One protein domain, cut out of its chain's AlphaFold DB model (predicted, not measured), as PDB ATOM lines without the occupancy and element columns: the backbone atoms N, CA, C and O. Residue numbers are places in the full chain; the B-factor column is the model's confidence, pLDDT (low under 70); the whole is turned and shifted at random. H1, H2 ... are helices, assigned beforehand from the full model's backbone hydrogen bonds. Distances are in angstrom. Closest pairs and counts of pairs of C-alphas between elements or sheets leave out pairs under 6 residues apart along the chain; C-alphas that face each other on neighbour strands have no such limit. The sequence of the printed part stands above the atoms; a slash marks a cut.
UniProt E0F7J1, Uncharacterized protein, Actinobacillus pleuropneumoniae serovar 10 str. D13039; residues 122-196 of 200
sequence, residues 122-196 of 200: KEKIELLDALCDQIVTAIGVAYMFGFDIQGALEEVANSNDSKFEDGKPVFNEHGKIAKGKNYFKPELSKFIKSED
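This is residues 122 to 196 of the 200 residues of an uncharacterized protein of Actinobacillus pleuropneumoniae serovar 10 str. D13039 (UniProt E0F7J1). Two helices meet at their ends as an L, the long H1 and the shorter H2, and residues 122 to 137 of H1 stick out as a free arm. After H2 the unnamed stretch 162 to 196 loops beyond its far end and folds back beside it toward the corner. The 75 printed residues hold H1 then H2 and no named strand; the class is all helix, with 37 residues in helices, under half. The whole is loose and flat, radius of gyration of the C-alphas 16.3 A, spanning 46 by 37 by 19 A.

Find C-alpha 122 at (22.349, 11.901, -14.175); from there H1, residues 122 to 145, runs 34.7 A. H2, residues 149 to 161, runs 18.1 A to C-alpha 161 at (-3.415, 33.235, -8.698).

Look at Ala 142 and Ile 149, the closest C-alphas, 6.1 A apart: H1, with residues 139 to 143 alone, and H2, with residue 149 alone, only just touch, with 3 pairs of C-alphas within 8 A, and only at the corner. They run opposite ways at a steep tilt of 64 degrees. In H1 and H2 every O i to N i+4 pair is within hydrogen-bond range.

The C-alphas of Lys 122 and Glu 195, the two farthest apart, are 46.3 A apart. The printed part has no cut, the link from H1 to H2 is tight, and no printed residue is under 70 in pLDDT.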
ATOM      1  N   LYS A 122      22.079  11.578 -12.774       97.94
ATOM      2  CA  LYS A 122      22.349  11.901 -14.175       97.94
ATOM      3  C   LYS A 122      21.047  12.142 -14.947       97.94
ATOM      4  O   LYS A 122      20.916  13.185 -15.569       97.94
ATOM      5  N   GLU A 123      20.080  11.234 -14.841       97.25
ATOM      6  CA  GLU A 123      18.791  11.371 -15.538       97.25
ATOM      7  C   GLU A 123      18.002  12.595 -15.048       97.25
ATOM      8  O   GLU A 123      17.326  13.247 -15.833       97.25
ATOM      9  N   LYS A 124      18.126  12.973 -13.767       96.69
ATOM     10  CA  LYS A 124      17.537  14.221 -13.246       96.69
ATOM     11  C   LYS A 124      18.174  15.477 -13.842       96.69
ATOM     12  O   LYS A 124      17.465  16.450 -14.075       96.69
ATOM     13  N   ILE A 125      19.489  15.467 -14.069       98.12
ATOM     14  CA  ILE A 125      20.191  16.572 -14.738       98.12
ATOM     15  C   ILE A 125      19.735  16.666 -16.196       98.12
ATOM     16  O   ILE A 125      19.420  17.756 -16.653       98.12
ATOM     17  N   GLU A 126      19.642  15.536 -16.895       98.25
ATOM     18  CA  GLU A 126      19.169  15.485 -18.286       98.25
ATOM     19  C   GLU A 126      17.698  15.918 -18.409       98.25
ATOM     20  O   GLU A 126      17.345  16.651 -19.328       98.25
ATOM     21  N   LEU A 127      16.842  15.543 -17.452       97.31
ATOM     22  CA  LEU A 127      15.464  16.034 -17.387       97.31
ATOM     23  C   LEU A 127      15.409  17.555 -17.175       97.31
ATOM     24  O   LEU A 127      14.612  18.232 -17.816       97.31
ATOM     25  N   LEU A 128      16.248  18.100 -16.288       97.94
ATOM     26  CA  LEU A 128      16.317  19.542 -16.045       97.94
ATOM     27  C   LEU A 128      16.811  20.313 -17.277       97.94
ATOM     28  O   LEU A 128      16.278  21.379 -17.570       97.94
ATOM     29  N   ASP A 129      17.795  19.770 -17.991       98.50
ATOM     30  CA  ASP A 129      18.312  20.323 -19.247       98.50
ATOM     31  C   ASP A 129      17.207  20.378 -20.315       98.50
ATOM     32  O   ASP A 129      16.914  21.444 -20.853       98.50
ATOM     33  N   ALA A 130      16.478  19.273 -20.505       98.44
ATOM     34  CA  ALA A 130      15.351  19.214 -21.433       98.44
ATOM     35  C   ALA A 130      14.236  20.219 -21.087       98.44
ATOM     36  O   ALA A 130      13.691  20.861 -21.984       98.44
ATOM     37  N   LEU A 131      13.913  20.402 -19.799       98.12
ATOM     38  CA  LEU A 131      12.939  21.411 -19.358       98.12
ATOM     39  C   LEU A 131      13.420  22.840 -19.664       98.12
ATOM     40  O   LEU A 131      12.624  23.675 -20.094       98.12
ATOM     41  N   CYS A 132      14.713  23.127 -19.473       98.06
ATOM     42  CA  CYS A 132      15.295  24.416 -19.852       98.06
ATOM     43  C   CYS A 132      15.170  24.653 -21.363       98.06
ATOM     44  O   CYS A 132      14.704  25.715 -21.779       98.06
ATOM     45  N   ASP A 133      15.522  23.658 -22.175       98.50
ATOM     46  CA  ASP A 133      15.436  23.738 -23.633       98.50
ATOM     47  C   ASP A 133      13.998  23.940 -24.117       98.50
ATOM     48  O   ASP A 133      13.749  24.751 -25.011       98.50
ATOM     49  N   GLN A 134      13.022  23.272 -23.501       98.00
ATOM     50  CA  GLN A 134      11.602  23.474 -23.800       98.00
ATOM     51  C   GLN A 134      11.143  24.906 -23.504       98.00
ATOM     52  O   GLN A 134      10.446  25.504 -24.320       98.00
ATOM     53  N   ILE A 135      11.567  25.497 -22.383       96.81
ATOM     54  CA  ILE A 135      11.262  26.902 -22.065       96.81
ATOM     55  C   ILE A 135      11.897  27.839 -23.101       96.81
ATOM     56  O   ILE A 135      11.225  28.724 -23.634       96.81
ATOM     57  N   VAL A 136      13.178  27.639 -23.420       97.50
ATOM     58  CA  VAL A 136      13.908  28.471 -24.390       97.50
ATOM     59  C   VAL A 136      13.267  28.383 -25.773       97.50
ATOM     60  O   VAL A 136      13.067  29.400 -26.437       97.50
ATOM     61  N   THR A 137      12.914  27.178 -26.208       98.12
ATOM     62  CA  THR A 137      12.287  26.951 -27.513       98.12
ATOM     63  C   THR A 137      10.854  27.463 -27.566       98.12
ATOM     64  O   THR A 137      10.500  28.066 -28.574       98.12
ATOM     65  N   ALA A 138      10.058  27.346 -26.500       97.44
ATOM     66  CA  ALA A 138       8.728  27.955 -26.424       97.44
ATOM     67  C   ALA A 138       8.791  29.487 -26.550       97.44
ATOM     68  O   ALA A 138       8.050  30.082 -27.336       97.44
ATOM     69  N   ILE A 139       9.737  30.130 -25.851       97.00
ATOM     70  CA  ILE A 139      10.012  31.569 -26.001       97.00
ATOM     71  C   ILE A 139      10.443  31.882 -27.440       97.00
ATOM     72  O   ILE A 139       9.978  32.858 -28.028       97.00
ATOM     73  N   GLY A 140      11.301  31.045 -28.027       98.00
ATOM     74  CA  GLY A 140      11.737  31.169 -29.416       98.00
ATOM     75  C   GLY A 140      10.577  31.099 -30.412       98.00
ATOM     76  O   GLY A 140      10.496  31.944 -31.299       98.00
ATOM     77  N   VAL A 141       9.651  30.149 -30.244       97.88
ATOM     78  CA  VAL A 141       8.432  30.037 -31.061       97.88
ATOM     79  C   VAL A 141       7.613  31.319 -30.950       97.88
ATOM     80  O   VAL A 141       7.317  31.935 -31.971       97.88
ATOM     81  N   ALA A 142       7.318  31.778 -29.733       97.00
ATOM     82  CA  ALA A 142       6.544  32.998 -29.531       97.00
ATOM     83  C   ALA A 142       7.213  34.231 -30.167       97.00
ATOM     84  O   ALA A 142       6.551  35.013 -30.845       97.00
ATOM     85  N   TYR A 143       8.537  34.361 -30.032       96.81
ATOM     86  CA  TYR A 143       9.305  35.429 -30.669       96.81
ATOM     87  C   TYR A 143       9.197  35.391 -32.200       96.81
ATOM     88  O   TYR A 143       8.954  36.424 -32.824       96.81
ATOM     89  N   MET A 144       9.337  34.210 -32.815       97.19
ATOM     90  CA  MET A 144       9.249  34.051 -34.274       97.19
ATOM     91  C   MET A 144       7.850  34.366 -34.815       97.19
ATOM     92  O   MET A 144       7.730  34.878 -35.927       97.19
ATOM     93  N   PHE A 145       6.809  34.105 -34.024       95.38
ATOM     94  CA  PHE A 145       5.424  34.459 -34.342       95.38
ATOM     95  C   PHE A 145       5.061  35.899 -33.934       95.38
ATOM     96  O   PHE A 145       3.974  36.375 -34.238       95.38
ATOM     97  N   GLY A 146       5.976  36.633 -33.293       95.19
ATOM     98  CA  GLY A 146       5.757  38.019 -32.881       95.19
ATOM     99  C   GLY A 146       4.786  38.189 -31.709       95.19
ATOM    100  O   GLY A 146       4.201  39.264 -31.583       95.19
ATOM    101  N   PHE A 147       4.615  37.159 -30.879       96.56
ATOM    102  CA  PHE A 147       3.780  37.192 -29.679       96.56
ATOM    103  C   PHE A 147       4.532  37.815 -28.496       96.56
ATOM    104  O   PHE A 147       5.712  37.524 -28.273       96.56
ATOM    105  N   ASP A 148       3.842  38.622 -27.686       95.62
ATOM    106  CA  ASP A 148       4.366  39.101 -26.402       95.62
ATOM    107  C   ASP A 148       4.231  38.012 -25.330       95.62
ATOM    108  O   ASP A 148       3.301  37.992 -24.522       95.62
ATOM    109  N   ILE A 149       5.179  37.071 -25.334       96.00
ATOM    110  CA  ILE A 149       5.168  35.938 -24.402       96.00
ATOM    111  C   ILE A 149       5.354  36.354 -22.942       96.00
ATOM    112  O   ILE A 149       4.865  35.663 -22.052       96.00
ATOM    113  N   GLN A 150       6.038  37.470 -22.675       94.00
ATOM    114  CA  GLN A 150       6.254  37.934 -21.304       94.00
ATOM    115  C   GLN A 150       4.944  38.453 -20.712       94.00
ATOM    116  O   GLN A 150       4.539  37.989 -19.645       94.00
ATOM    117  N   GLY A 151       4.247  39.333 -21.442       94.88
ATOM    118  CA  GLY A 151       2.930  39.825 -21.043       94.88
ATOM    119  C   GLY A 151       1.885  38.708 -20.973       94.88
ATOM    120  O   GLY A 151       1.132  38.623 -20.000       94.88
ATOM    121  N   ALA A 152       1.880  37.792 -21.948       96.56
ATOM    122  CA  ALA A 152       0.970  36.647 -21.957       96.56
ATOM    123  C   ALA A 152       1.177  35.722 -20.752       96.56
ATOM    124  O   ALA A 152       0.205  35.296 -20.122       96.56
ATOM    125  N   LEU A 153       2.430  35.425 -20.397       96.06
ATOM    126  CA  LEU A 153       2.735  34.577 -19.248       96.06
ATOM    127  C   LEU A 153       2.329  35.251 -17.930       96.06
ATOM    128  O   LEU A 153       1.818  34.574 -17.039       96.06
ATOM    129  N   GLU A 154       2.513  36.570 -17.809       95.88
ATOM    130  CA  GLU A 154       2.073  37.346 -16.641       95.88
ATOM    131  C   GLU A 154       0.542  37.329 -16.491       95.88
ATOM    132  O   GLU A 154       0.029  37.062 -15.405       95.88
ATOM    133  N   GLU A 155      -0.207  37.512 -17.583       96.44
ATOM    134  CA  GLU A 155      -1.673  37.397 -17.593       96.44
ATOM    135  C   GLU A 155      -2.143  36.014 -17.121       96.44
ATOM    136  O   GLU A 155      -3.051  35.901 -16.292       96.44
ATOM    137  N   VAL A 156      -1.512  34.946 -17.623       96.44
ATOM    138  CA  VAL A 156      -1.838  33.568 -17.232       96.44
ATOM    139  C   VAL A 156      -1.495  33.316 -15.765       96.44
ATOM    140  O   VAL A 156      -2.305  32.708 -15.058       96.44
ATOM    141  N   ALA A 157      -0.345  33.799 -15.287       95.38
ATOM    142  CA  ALA A 157       0.056  33.688 -13.887       95.38
ATOM    143  C   ALA A 157      -0.941  34.406 -12.961       95.38
ATOM    144  O   ALA A 157      -1.424  33.805 -12.002       95.38
ATOM    145  N   ASN A 158      -1.361  35.624 -13.314       95.06
ATOM    146  CA  ASN A 158      -2.377  36.373 -12.573       95.06
ATOM    147  C   ASN A 158      -3.739  35.655 -12.574       95.06
ATOM    148  O   ASN A 158      -4.410  35.573 -11.541       95.06
ATOM    149  N   SER A 159      -4.142  35.072 -13.708       95.31
ATOM    150  CA  SER A 159      -5.353  34.243 -13.785       95.31
ATOM    151  C   SER A 159      -5.236  32.992 -12.901       95.31
ATOM    152  O   SER A 159      -6.203  32.603 -12.242       95.31
ATOM    153  N   ASN A 160      -4.060  32.360 -12.828       94.00
ATOM    154  CA  ASN A 160      -3.830  31.210 -11.954       94.00
ATOM    155  C   ASN A 160      -3.896  31.586 -10.469       94.00
ATOM    156  O   ASN A 160      -4.546  30.867  -9.707       94.00
ATOM    157  N   ASP A 161      -3.311  32.713 -10.067       93.38
ATOM    158  CA  ASP A 161      -3.415  33.235  -8.698       93.38
ATOM    159  C   ASP A 161      -4.874  33.527  -8.317       93.38
ATOM    160  O   ASP A 161      -5.300  33.221  -7.202       93.38
ATOM    161  N   SER A 162      -5.686  34.017  -9.260       93.12
ATOM    162  CA  SER A 162      -7.117  34.292  -9.034       93.12
ATOM    163  C   SER A 162      -7.965  33.047  -8.734       93.12
ATOM    164  O   SER A 162      -9.097  33.163  -8.255       93.12
ATOM    165  N   LYS A 163      -7.432  31.840  -8.986       91.62
ATOM    166  CA  LYS A 163      -8.078  30.576  -8.596       91.62
ATOM    167  C   LYS A 163      -8.045  30.355  -7.083       91.62
ATOM    168  O   LYS A 163      -8.855  29.575  -6.585       91.62
ATOM    169  N   PHE A 164      -7.118  30.985  -6.364       92.25
ATOM    170  CA  PHE A 164      -7.016  30.852  -4.914       92.25
ATOM    171  C   PHE A 164      -8.059  31.716  -4.199       92.25
ATOM    172  O   PHE A 164      -8.390  32.821  -4.626       92.25
ATOM    173  N   GLU A 165      -8.552  31.219  -3.069       88.94
ATOM    174  CA  GLU A 165      -9.408  31.965  -2.146       88.94
ATOM    175  C   GLU A 165      -8.630  32.211  -0.854       88.94
ATOM    176  O   GLU A 165      -8.084  31.276  -0.269       88.94
ATOM    177  N   ASP A 166      -8.527  33.474  -0.430       86.25
ATOM    178  CA  ASP A 166      -7.769  33.887   0.762       86.25
ATOM    179  C   ASP A 166      -6.326  33.335   0.799       86.25
ATOM    180  O   ASP A 166      -5.813  32.920   1.841       86.25
ATOM    181  N   GLY A 167      -5.673  33.294  -0.370       83.56
ATOM    182  CA  GLY A 167      -4.307  32.787  -0.539       83.56
ATOM    183  C   GLY A 167      -4.176  31.264  -0.466       83.56
ATOM    184  O   GLY A 167      -3.062  30.758  -0.340       83.56
ATOM    185  N   LYS A 168      -5.287  30.520  -0.521       86.12
ATOM    186  CA  LYS A 168      -5.302  29.054  -0.472       86.12
ATOM    187  C   LYS A 168      -5.881  28.449  -1.751       86.12
ATOM    188  O   LYS A 168      -6.863  28.972  -2.284       86.12
ATOM    189  N   PRO A 169      -5.335  27.315  -2.222       87.06
ATOM    190  CA  PRO A 169      -5.925  26.575  -3.327       87.06
ATOM    191  C   PRO A 169      -7.309  26.048  -2.941       87.06
ATOM    192  O   PRO A 169      -7.501  25.477  -1.866       87.06
ATOM    193  N   VAL A 170      -8.268  26.210  -3.849       84.94
ATOM    194  CA  VAL A 170      -9.560  25.524  -3.788       84.94
ATOM    195  C   VAL A 170      -9.426  24.249  -4.608       84.94
ATOM    196  O   VAL A 170      -8.993  24.319  -5.753       84.94
ATOM    197  N   PHE A 171      -9.785  23.091  -4.058       84.56
ATOM    198  CA  PHE A 171      -9.752  21.817  -4.781       84.56
ATOM    199  C   PHE A 171     -11.170  21.335  -5.099       84.56
ATOM    200  O   PHE A 171     -12.089  21.530  -4.304       84.56
ATOM    201  N   ASN A 172     -11.350  20.706  -6.259       82.25
ATOM    202  CA  ASN A 172     -12.582  19.999  -6.597       82.25
ATOM    203  C   ASN A 172     -12.607  18.587  -5.978       82.25
ATOM    204  O   ASN A 172     -11.647  18.147  -5.344       82.25
ATOM    205  N   GLU A 173     -13.703  17.856  -6.195       78.69
ATOM    206  CA  GLU A 173     -13.901  16.484  -5.694       78.69
ATOM    207  C   GLU A 173     -12.870  15.462  -6.204       78.69
ATOM    208  O   GLU A 173     -12.689  14.407  -5.601       78.69
ATOM    209  N   HIS A 174     -12.145  15.799  -7.272       72.88
ATOM    210  CA  HIS A 174     -11.075  14.992  -7.855       72.88
ATOM    211  C   HIS A 174      -9.671  15.457  -7.431       72.88
ATOM    212  O   HIS A 174      -8.681  15.011  -8.006       72.88
ATOM    213  N   GLY A 175      -9.560  16.384  -6.472       71.94
ATOM    214  CA  GLY A 175      -8.276  16.907  -5.999       71.94
ATOM    215  C   GLY A 175      -7.551  17.820  -6.996       71.94
ATOM    216  O   GLY A 175      -6.386  18.144  -6.782       71.94
ATOM    217  N   LYS A 176      -8.217  18.264  -8.074       77.88
ATOM    218  CA  LYS A 176      -7.688  19.281  -8.999       77.88
ATOM    219  C   LYS A 176      -8.005  20.677  -8.474       77.88
ATOM    220  O   LYS A 176      -9.057  20.884  -7.871       77.88
ATOM    221  N   ILE A 177      -7.134  21.646  -8.739       83.75
ATOM    222  CA  ILE A 177      -7.382  23.039  -8.347       83.75
ATOM    223  C   ILE A 177      -8.579  23.579  -9.135       83.75
ATOM    224  O   ILE A 177      -8.573  23.625 -10.365       83.75
ATOM    225  N   ALA A 178      -9.622  23.949  -8.403       86.94
ATOM    226  CA  ALA A 178     -10.851  24.517  -8.914       86.94
ATOM    227  C   ALA A 178     -10.706  26.026  -9.159       86.94
ATOM    228  O   ALA A 178      -9.779  26.681  -8.687       86.94
ATOM    229  N   LYS A 179     -11.660  26.588  -9.903       88.94
ATOM    230  CA  LYS A 179     -11.783  28.034 -10.097       88.94
ATOM    231  C   LYS A 179     -12.400  28.647  -8.836       88.94
ATOM    232  O   LYS A 179     -13.564  28.373  -8.551       88.94
ATOM    233  N   GLY A 180     -11.626  29.434  -8.090       84.56
ATOM    234  CA  GLY A 180     -12.131  30.213  -6.957       84.56
ATOM    235  C   GLY A 180     -13.133  31.292  -7.377       84.56
ATOM    236  O   GLY A 180     -13.278  31.604  -8.561       84.56
ATOM    237  N   LYS A 181     -13.819  31.900  -6.403       87.94
ATOM    238  CA  LYS A 181     -14.848  32.940  -6.633       87.94
ATOM    239  C   LYS A 181     -14.388  34.121  -7.487       87.94
ATOM    240  O   LYS A 181     -15.198  34.685  -8.213       87.94
ATOM    241  N   ASN A 182     -13.114  34.488  -7.382       90.12
ATOM    242  CA  ASN A 182     -12.531  35.633  -8.084       90.12
ATOM    243  C   ASN A 182     -11.814  35.233  -9.382       90.12
ATOM    244  O   ASN A 182     -11.092  36.050  -9.950       90.12
ATOM    245  N   TYR A 183     -11.991  33.991  -9.840       93.12
ATOM    246  CA  TYR A 183     -11.350  33.506 -11.050       93.12
ATOM    247  C   TYR A 183     -11.728  34.350 -12.270       93.12
ATOM    248  O   TYR A 183     -12.911  34.576 -12.541       93.12
ATOM    249  N   PHE A 184     -10.724  34.711 -13.066       95.06
ATOM    250  CA  PHE A 184     -10.911  35.264 -14.403       95.06
ATOM    251  C   PHE A 184     -10.189  34.413 -15.453       95.06
ATOM    252  O   PHE A 184      -9.159  33.795 -15.188       95.06
ATOM    253  N   LYS A 185     -10.753  34.355 -16.665       95.44
ATOM    254  CA  LYS A 185     -10.093  33.722 -17.816       95.44
ATOM    255  C   LYS A 185      -9.038  34.699 -18.360       95.44
ATOM    256  O   LYS A 185      -9.397  35.862 -18.534       95.44
ATOM    257  N   PRO A 186      -7.801  34.256 -18.653       95.50
ATOM    258  CA  PRO A 186      -6.781  35.140 -19.206       95.50
ATOM    259  C   PRO A 186      -7.208  35.637 -20.592       95.50
ATOM    260  O   PRO A 186      -7.713  34.859 -21.410       95.50
ATOM    261  N   GLU A 187      -7.015  36.926 -20.854       96.25
ATOM    262  CA  GLU A 187      -7.290  37.539 -22.156       96.25
ATOM    263  C   GLU A 187      -5.993  37.593 -22.970       96.25
ATOM    264  O   GLU A 187      -5.149  38.451 -22.744       96.25
ATOM    265  N   LEU A 188      -5.795  36.627 -23.873       96.31
ATOM    266  CA  LEU A 188      -4.529  36.484 -24.608       96.31
ATOM    267  C   LEU A 188      -4.462  37.284 -25.917       96.31
ATOM    268  O   LEU A 188      -3.370  37.496 -26.440       96.31
ATOM    269  N   SER A 189      -5.600  37.756 -26.437       94.81
ATOM    270  CA  SER A 189      -5.665  38.499 -27.705       94.81
ATOM    271  C   SER A 189      -4.807  39.764 -27.701       94.81
ATOM    272  O   SER A 189      -4.173  40.060 -28.708       94.81
ATOM    273  N   LYS A 190      -4.710  40.469 -26.569       95.38
ATOM    274  CA  LYS A 190      -3.845  41.651 -26.406       95.38
ATOM    275  C   LYS A 190      -2.338  41.402 -26.581       95.38
ATOM    276  O   LYS A 190      -1.597  42.372 -26.710       95.38
ATOM    277  N   PHE A 191      -1.881  40.147 -26.583       95.75
ATOM    278  CA  PHE A 191      -0.461  39.788 -26.741       95.75
ATOM    279  C   PHE A 191      -0.113  39.278 -28.139       95.75
ATOM    280  O   PHE A 191       1.009  38.834 -28.389       95.75
ATOM    281  N   ILE A 192      -1.079  39.349 -29.051       93.81
ATOM    282  CA  ILE A 192      -0.930  39.039 -30.465       93.81
ATOM    283  C   ILE A 192      -1.102  40.354 -31.237       93.81
ATOM    284  O   ILE A 192      -1.815  41.261 -30.799       93.81
ATOM    285  N   LYS A 193      -0.421  40.504 -32.378       88.00
ATOM    286  CA  LYS A 193      -0.559  41.712 -33.200       88.00
ATOM    287  C   LYS A 193      -1.984  41.825 -33.733       88.00
ATOM    288  O   LYS A 193      -2.580  40.839 -34.153       88.00
ATOM    289  N   SER A 194      -2.506  43.048 -33.781       79.69
ATOM    290  CA  SER A 194      -3.873  43.313 -34.250       79.69
ATOM    291  C   SER A 194      -4.136  42.797 -35.669       79.69
ATOM    292  O   SER A 194      -5.215  42.281 -35.926       79.69
ATOM    293  N   GLU A 195      -3.137  42.854 -36.554       85.12
ATOM    294  CA  GLU A 195      -3.215  42.336 -37.930       85.12
ATOM    295  C   GLU A 195      -3.479  40.821 -37.984       85.12
ATOM    296  O   GLU A 195      -4.175  40.350 -38.880       85.12
ATOM    297  N   ASP A 196      -2.973  40.054 -37.015       84.00
ATOM    298  CA  ASP A 196      -3.176  38.604 -36.954       84.00
ATOM    299  C   ASP A 196      -4.575  38.245 -36.421       84.00
ATOM    300  O   ASP A 196      -5.112  37.193 -36.763       84.00
TER     301      ASP A 196